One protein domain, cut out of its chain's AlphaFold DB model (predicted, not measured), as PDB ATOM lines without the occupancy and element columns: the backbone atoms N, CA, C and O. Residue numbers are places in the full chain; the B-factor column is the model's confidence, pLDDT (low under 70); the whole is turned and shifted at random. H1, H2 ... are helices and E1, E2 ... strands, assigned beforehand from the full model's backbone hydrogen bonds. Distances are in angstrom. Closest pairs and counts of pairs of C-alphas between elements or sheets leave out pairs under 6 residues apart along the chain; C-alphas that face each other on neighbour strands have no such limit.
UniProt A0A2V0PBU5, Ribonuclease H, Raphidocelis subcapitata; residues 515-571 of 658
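Overview. This is residues 515 to 571 of the 658 residues of the protein "Ribonuclease H" of Raphidocelis subcapitata (UniProt A0A2V0PBU5). A small elongated body in two parts: a short hairpin of strands E2 and E3, with the short helix H2 following E3 directly, and beyond it the longest helix, H1, with the short strand E1 beside it. A long stretch without a named element, residues 515 to 532, runs the length of the domain, and its residues 523 to 524 pair with E1. The printed part has 57 residues, with three named strands and two named helices in the order E1, H1, E2, E3, H2; the one sheet has the order E2 - E3, antiparallel. The class is mixed, helices and strands, with under half of the residues in named elements. The whole is compact, with a radius of gyration of the C-alphas of 11.5 A, and spans 34 by 22 by 16 A.

Arrangement. Strand E2, residues 554 to 556, and strand E3, residues 563 to 565, form a hairpin and are antiparallel, with 141 degrees between their directions. N 555 and O 564 are 2.9 A apart and N 564 and O 555 are 2.8 A apart, both within hydrogen-bond range. The closest C-alphas of E2 and helix H2, residues 566 to 570, are those of Phe 554 and Met 566, 5.0 A apart. Helix H1, residues 538 to 548, and E2 are near each other. The closest C-alphas of H1 and strand E1, residues 533 to 535, are those of Tyr 541 and Phe 534, 6.0 A apart. E1 pairs with no named strand, but residues 523 to 524 pair with it, antiparallel. E1 is apart from E2, E3 and H2, and H1 is apart from E3 and H2. In H1 and H2, every O i to N i+4 pair is within hydrogen-bond range.

Along the chain. E2 is 7.3 A long from first to last C-alpha and E3 is 7.2 A long. H1 is 15.7 A long, from C-alpha 538 at (135.168, 106.274, 172.346) to C-alpha 548 at (128.410, 92.270, 174.276). E1, 6.0 A long, begins at C-alpha 533 at (129.959, 104.554, 181.668). H2, 6.4 A long, ends at C-alpha 570 at (119.722, 108.217, 160.708).

Size, cuts and confidence. The two C-alphas farthest apart in the domain are those of Gly 515 and Glu 529, at 35.5 A. The printed part has no cut. The links E1 to H1, H1 to E2 and E3 to H2 are tight, and E2 to E3 is a short link; no link between named elements is long. The mean pLDDT of the printed part is 89.7, and residues 570 to 571 are under 70.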
ATOM      1  N   GLY A 515     132.985 122.256 162.899       90.25
ATOM      2  CA  GLY A 515     133.738 123.396 163.437       90.25
ATOM      3  C   GLY A 515     133.112 124.047 164.681       90.25
ATOM      4  O   GLY A 515     133.777 124.823 165.359       90.25
ATOM      5  N   ALA A 516     131.884 123.700 165.070       90.19
ATOM      6  CA  ALA A 516     131.399 124.045 166.403       90.19
ATOM      7  C   ALA A 516     132.189 123.272 167.471       90.19
ATOM      8  O   ALA A 516     132.443 122.074 167.318       90.19
ATOM      9  N   LEU A 517     132.553 123.950 168.563       89.38
ATOM     10  CA  LEU A 517     133.092 123.285 169.746       89.38
ATOM     11  C   LEU A 517     132.007 122.445 170.410       89.38
ATOM     12  O   LEU A 517     130.868 122.883 170.560       89.38
ATOM     13  N   GLN A 518     132.385 121.242 170.819       85.94
ATOM     14  CA  GLN A 518     131.486 120.264 171.411       85.94
ATOM     15  C   GLN A 518     131.866 120.047 172.881       85.94
ATOM     16  O   GLN A 518     133.054 120.116 173.229       85.94
ATOM     17  N   PRO A 519     130.889 119.805 173.774       83.19
ATOM     18  CA  PRO A 519     131.188 119.341 175.121       83.19
ATOM     19  C   PRO A 519     131.893 117.973 175.052       83.19
ATOM     20  O   PRO A 519     131.705 117.235 174.081       83.19
ATOM     21  N   PRO A 520     132.701 117.594 176.059       82.25
ATOM     22  CA  PRO A 520     133.254 116.244 176.124       82.25
ATOM     23  C   PRO A 520     132.110 115.215 176.115       82.25
ATOM     24  O   PRO A 520     131.172 115.371 176.899       82.25
ATOM     25  N   PRO A 521     132.147 114.175 175.260       83.12
ATOM     26  CA  PRO A 521     131.045 113.228 175.169       83.12
ATOM     27  C   PRO A 521     130.945 112.402 176.455       83.12
ATOM     28  O   PRO A 521     131.936 111.851 176.938       83.12
ATOM     29  N   SER A 522     129.735 112.302 176.998       88.25
ATOM     30  CA  SER A 522     129.397 111.467 178.149       88.25
ATOM     31  C   SER A 522     128.916 110.098 177.667       88.25
ATOM     32  O   SER A 522     127.716 109.836 177.620       88.25
ATOM     33  N   LEU A 523     129.846 109.236 177.249       91.94
ATOM     34  CA  LEU A 523     129.485 107.940 176.678       91.94
ATOM     35  C   LEU A 523     129.092 106.946 177.770       91.94
ATOM     36  O   LEU A 523     129.874 106.657 178.683       91.94
ATOM     37  N   SER A 524     127.904 106.372 177.625       93.50
ATOM     38  CA  SER A 524     127.395 105.242 178.395       93.50
ATOM     39  C   SER A 524     126.704 104.258 177.457       93.50
ATOM     40  O   SER A 524     126.214 104.645 176.402       93.50
ATOM     41  N   CYS A 525     126.687 102.975 177.816       93.69
ATOM     42  CA  CYS A 525     125.928 101.966 177.081       93.69
ATOM     43  C   CYS A 525     124.438 102.066 177.443       93.69
ATOM     44  O   CYS A 525     124.078 101.756 178.581       93.69
ATOM     45  N   GLY A 526     123.591 102.458 176.484       90.44
ATOM     46  CA  GLY A 526     122.139 102.600 176.657       90.44
ATOM     47  C   GLY A 526     121.351 101.288 176.734       90.44
ATOM     48  O   GLY A 526     120.163 101.309 177.047       90.44
ATOM     49  N   ALA A 527     121.988 100.135 176.491       91.75
ATOM     50  CA  ALA A 527     121.346  98.832 176.666       91.75
ATOM     51  C   ALA A 527     120.796  98.652 178.093       91.75
ATOM     52  O   ALA A 527     121.491  98.932 179.079       91.75
ATOM     53  N   ALA A 528     119.560  98.148 178.178       86.75
ATOM     54  CA  ALA A 528     118.885  97.839 179.433       86.75
ATOM     55  C   ALA A 528     119.780  96.982 180.343       86.75
ATOM     56  O   ALA A 528     120.523  96.126 179.868       86.75
ATOM     57  N   GLU A 529     119.739  97.265 181.646       87.62
ATOM     58  CA  GLU A 529     120.544  96.614 182.697       87.62
ATOM     59  C   GLU A 529     122.075  96.789 182.591       87.62
ATOM     60  O   GLU A 529     122.786  96.481 183.546       87.62
ATOM     61  N   CYS A 530     122.614  97.348 181.499       93.94
ATOM     62  CA  CYS A 530     124.053  97.562 181.359       93.94
ATOM     63  C   CYS A 530     124.528  98.881 181.985       93.94
ATOM     64  O   CYS A 530     125.402  98.866 182.854       93.94
ATOM     65  N   GLY A 531     124.025 100.024 181.501       90.19
ATOM     66  CA  GLY A 531     124.322 101.370 182.022       90.19
ATOM     67  C   GLY A 531     125.804 101.786 182.092       90.19
ATOM     68  O   GLY A 531     126.123 102.825 182.672       90.19
ATOM     69  N   ARG A 532     126.739 100.989 181.552       93.81
ATOM     70  CA  ARG A 532     128.180 101.156 181.795       93.81
ATOM     71  C   ARG A 532     128.682 102.485 181.234       93.81
ATOM     72  O   ARG A 532     128.543 102.732 180.041       93.81
ATOM     73  N   GLY A 533     129.311 103.305 182.073       94.19
ATOM     74  CA  GLY A 533     129.959 104.554 181.668       94.19
ATOM     75  C   GLY A 533     131.376 104.355 181.110       94.19
ATOM     76  O   GLY A 533     132.120 103.478 181.552       94.19
ATOM     77  N   PHE A 534     131.755 105.208 180.159       93.88
ATOM     78  CA  PHE A 534     133.068 105.241 179.493       93.88
ATOM     79  C   PHE A 534     133.717 106.634 179.508       93.88
ATOM     80  O   PHE A 534     134.867 106.781 179.084       93.88
ATOM     81  N   GLY A 535     132.990 107.662 179.963       89.50
ATOM     82  CA  GLY A 535     133.409 109.057 179.831       89.50
ATOM     83  C   GLY A 535     133.668 109.392 178.360       89.50
ATOM     84  O   GLY A 535     132.880 109.028 177.494       89.50
ATOM     85  N   GLY A 536     134.814 110.011 178.069       85.62
ATOM     86  CA  GLY A 536     135.230 110.318 176.697       85.62
ATOM     87  C   GLY A 536     135.890 109.166 175.921       85.62
ATOM     88  O   GLY A 536     136.375 109.400 174.813       85.62
ATOM     89  N   ASN A 537     135.978 107.941 176.463       89.50
ATOM     90  CA  ASN A 537     136.725 106.848 175.823       89.50
ATOM     91  C   ASN A 537     135.903 106.122 174.740       89.50
ATOM     92  O   ASN A 537     135.383 105.019 174.936       89.50
ATOM     93  N   VAL A 538     135.852 106.749 173.562       89.69
ATOM     94  CA  VAL A 538     135.168 106.274 172.346       89.69
ATOM     95  C   VAL A 538     135.562 104.843 171.959       89.69
ATOM     96  O   VAL A 538     134.705 104.018 171.643       89.69
ATOM     97  N   GLN A 539     136.854 104.507 172.020       90.56
ATOM     98  CA  GLN A 539     137.323 103.174 171.637       90.56
ATOM     99  C   GLN A 539     136.865 102.104 172.635       90.56
ATOM    100  O   GLN A 539     136.487 101.008 172.217       90.56
ATOM    101  N   ALA A 540     136.878 102.397 173.939       92.94
ATOM    102  CA  ALA A 540     136.384 101.473 174.959       92.94
ATOM    103  C   ALA A 540     134.865 101.270 174.849       92.94
ATOM    104  O   ALA A 540     134.415 100.128 174.959       92.94
ATOM    105  N   TYR A 541     134.107 102.334 174.557       94.50
ATOM    106  CA  TYR A 541     132.669 102.278 174.275       94.50
ATOM    107  C   TYR A 541     132.361 101.333 173.104       94.50
ATOM    108  O   TYR A 541     131.727 100.293 173.291       94.50
ATOM    109  N   PHE A 542     132.919 101.601 171.916       93.62
ATOM    110  CA  PHE A 542     132.694 100.755 170.739       93.62
ATOM    111  C   PHE A 542     133.223  99.324 170.900       93.62
ATOM    112  O   PHE A 542     132.701  98.393 170.286       93.62
ATOM    113  N   THR A 543     134.290  99.123 171.677       95.88
ATOM    114  CA  THR A 543     134.806  97.775 171.965       95.88
ATOM    115  C   THR A 543     133.839  97.006 172.860       95.88
ATOM    116  O   THR A 543     133.546  95.853 172.555       95.88
ATOM    117  N   HIS A 544     133.292  97.647 173.898       95.94
ATOM    118  CA  HIS A 544     132.287  97.040 174.766       95.94
ATOM    119  C   HIS A 544     131.032  96.646 173.985       95.94
ATOM    120  O   HIS A 544     130.741  95.454 173.935       95.94
ATOM    121  N   CYS A 545     130.358  97.594 173.320       95.19
ATOM    122  CA  CYS A 545     129.092  97.317 172.632       95.19
ATOM    123  C   CYS A 545     129.234  96.197 171.585       95.19
ATOM    124  O   CYS A 545     128.397  95.302 171.525       95.19
ATOM    125  N   ARG A 546     130.348  96.160 170.831       95.50
ATOM    126  CA  ARG A 546     130.643  95.040 169.912       95.50
ATOM    127  C   ARG A 546     130.876  93.710 170.629       95.50
ATOM    128  O   ARG A 546     130.463  92.682 170.115       95.50
ATOM    129  N   SER A 547     131.553  93.716 171.778       96.44
ATOM    130  CA  SER A 547     131.854  92.491 172.534       96.44
ATOM    131  C   SER A 547     130.644  91.889 173.254       96.44
ATOM    132  O   SER A 547     130.633  90.685 173.493       96.44
ATOM    133  N   THR A 548     129.640  92.704 173.591       95.75
ATOM    134  CA  THR A 548     128.410  92.270 174.276       95.75
ATOM    135  C   THR A 548     127.203  92.142 173.346       95.75
ATOM    136  O   THR A 548     126.158  91.669 173.777       95.75
ATOM    137  N   GLY A 549     127.314  92.577 172.087       94.38
ATOM    138  CA  GLY A 549     126.183  92.652 171.156       94.38
ATOM    139  C   GLY A 549     125.184  93.769 171.481       94.38
ATOM    140  O   GLY A 549     124.084  93.783 170.934       94.38
ATOM    141  N   HIS A 550     125.537  94.705 172.367       95.00
ATOM    142  CA  HIS A 550     124.668  95.823 172.727       95.00
ATOM    143  C   HIS A 550     124.529  96.814 171.566       95.00
ATOM    144  O   HIS A 550     125.498  97.117 170.863       95.00
ATOM    145  N   ALA A 551     123.325  97.372 171.418       91.44
ATOM    146  CA  ALA A 551     123.088  98.498 170.529       91.44
ATOM    147  C   ALA A 551     124.007  99.680 170.890       91.44
ATOM    148  O   ALA A 551     124.387  99.871 172.047       91.44
ATOM    149  N   MET A 552     124.378 100.455 169.873       91.00
ATOM    150  CA  MET A 552     125.139 101.688 170.039       91.00
ATOM    151  C   MET A 552     124.190 102.878 169.938       91.00
ATOM    152  O   MET A 552     123.395 102.970 169.003       91.00
ATOM    153  N   ASP A 553     124.332 103.789 170.887       90.75
ATOM    154  CA  ASP A 553     123.649 105.078 170.986       90.75
ATOM    155  C   ASP A 553     124.450 106.179 170.273       90.75
ATOM    156  O   ASP A 553     123.892 107.190 169.869       90.75
ATOM    157  N   PHE A 554     125.758 105.971 170.063       91.62
ATOM    158  CA  PHE A 554     126.651 106.881 169.341       91.62
ATOM    159  C   PHE A 554     127.348 106.183 168.168       91.62
ATOM    160  O   PHE A 554     127.678 105.001 168.251       91.62
ATOM    161  N   GLY A 555     127.638 106.931 167.102       90.19
ATOM    162  CA  GLY A 555     128.367 106.466 165.917       90.19
ATOM    163  C   GLY A 555     129.217 107.571 165.285       90.19
ATOM    164  O   GLY A 555     129.047 108.751 165.583       90.19
ATOM    165  N   GLU A 556     130.151 107.211 164.403       91.06
ATOM    166  CA  GLU A 556     130.798 108.190 163.518       91.06
ATOM    167  C   GLU A 556     129.848 108.494 162.343       91.06
ATOM    168  O   GLU A 556     129.387 107.576 161.664       91.06
ATOM    169  N   CYS A 557     129.551 109.768 162.072       90.88
ATOM    170  CA  CYS A 557     128.778 110.141 160.881       90.88
ATOM    171  C   CYS A 557     129.588 109.820 159.606       90.88
ATOM    172  O   CYS A 557     130.728 110.278 159.501       90.88
ATOM    173  N   PRO A 558     129.026 109.116 158.603       88.25
ATOM    174  CA  PRO A 558     129.790 108.656 157.440       88.25
ATOM    175  C   PRO A 558     130.324 109.793 156.553       88.25
ATOM    176  O   PRO A 558     131.349 109.612 155.901       88.25
ATOM    177  N   ALA A 559     129.674 110.964 156.543       88.69
ATOM    178  CA  ALA A 559     130.104 112.101 155.724       88.69
ATOM    179  C   ALA A 559     131.183 112.968 156.397       88.69
ATOM    180  O   ALA A 559     132.198 113.272 155.778       88.69
ATOM    181  N   CYS A 560     130.985 113.383 157.657       89.19
ATOM    182  CA  CYS A 560     131.927 114.281 158.347       89.19
ATOM    183  C   CYS A 560     132.903 113.583 159.299       89.19
ATOM    184  O   CYS A 560     133.885 114.196 159.724       89.19
ATOM    185  N   GLY A 561     132.641 112.332 159.675       89.69
ATOM    186  CA  GLY A 561     133.470 111.581 160.612       89.69
ATOM    187  C   GLY A 561     133.341 111.976 162.085       89.69
ATOM    188  O   GLY A 561     133.977 111.350 162.929       89.69
ATOM    189  N   CYS A 562     132.552 113.002 162.418       91.56
ATOM    190  CA  CYS A 562     132.333 113.382 163.811       91.56
ATOM    191  C   CYS A 562     131.535 112.304 164.553       91.56
ATOM    192  O   CYS A 562     130.617 111.706 163.982       91.56
ATOM    193  N   LEU A 563     131.833 112.117 165.838       91.56
ATOM    194  CA  LEU A 563     131.022 111.288 166.730       91.56
ATOM    195  C   LEU A 563     129.682 111.989 166.995       91.56
ATOM    196  O   LEU A 563     129.667 113.139 167.430       91.56
ATOM    197  N   ARG A 564     128.561 111.316 166.726       90.88
ATOM    198  CA  ARG A 564     127.194 111.832 166.906       90.88
ATOM    199  C   ARG A 564     126.306 110.781 167.581       90.88
ATOM    200  O   ARG A 564     126.607 109.593 167.458       90.88
ATOM    201  N   PRO A 565     125.209 111.185 168.244       89.94
ATOM    202  CA  PRO A 565     124.128 110.266 168.587       89.94
ATOM    203  C   PRO A 565     123.576 109.577 167.330       89.94
ATOM    204  O   PRO A 565     123.555 110.173 166.246       89.94
ATOM    205  N   MET A 566     123.159 108.319 167.445       88.88
ATOM    206  CA  MET A 566     122.747 107.498 166.304       88.88
ATOM    207  C   MET A 566     121.456 107.991 165.652       88.88
ATOM    208  O   MET A 566     121.295 107.818 164.447       88.88
ATOM    209  N   GLU A 567     120.561 108.633 166.397       86.31
ATOM    210  CA  GLU A 567     119.390 109.333 165.865       86.31
ATOM    211  C   GLU A 567     119.805 110.437 164.879       86.31
ATOM    212  O   GLU A 567     119.342 110.452 163.740       86.31
ATOM    213  N   ALA A 568     120.798 111.261 165.228       83.81
ATOM    214  CA  ALA A 568     121.297 112.335 164.367       83.81
ATOM    215  C   ALA A 568     122.008 111.826 163.094       83.81
ATOM    216  O   ALA A 568     122.200 112.593 162.155       83.81
ATOM    217  N   ILE A 569     122.407 110.551 163.043       83.62
ATOM    218  CA  ILE A 569     123.010 109.926 161.851       83.62
ATOM    219  C   ILE A 569     121.935 109.343 160.918       83.62
ATOM    220  O   ILE A 569     122.151 109.294 159.710       83.62
ATOM    221  N   ARG A 570     120.786 108.914 161.459       68.38
ATOM    222  CA  ARG A 570     119.722 108.217 160.708       68.38
ATOM    223  C   ARG A 570     118.798 109.145 159.916       68.38
ATOM    224  O   ARG A 570     118.158 108.677 158.985       68.38
ATOM    225  N   HIS A 571     118.726 110.435 160.244       59.53
ATOM    226  CA  HIS A 571     117.827 111.404 159.588       59.53
ATOM    227  C   HIS A 571     118.317 111.897 158.212       59.53
ATOM    228  O   HIS A 571     118.225 113.081 157.902       59.53
TER     229      HIS A 571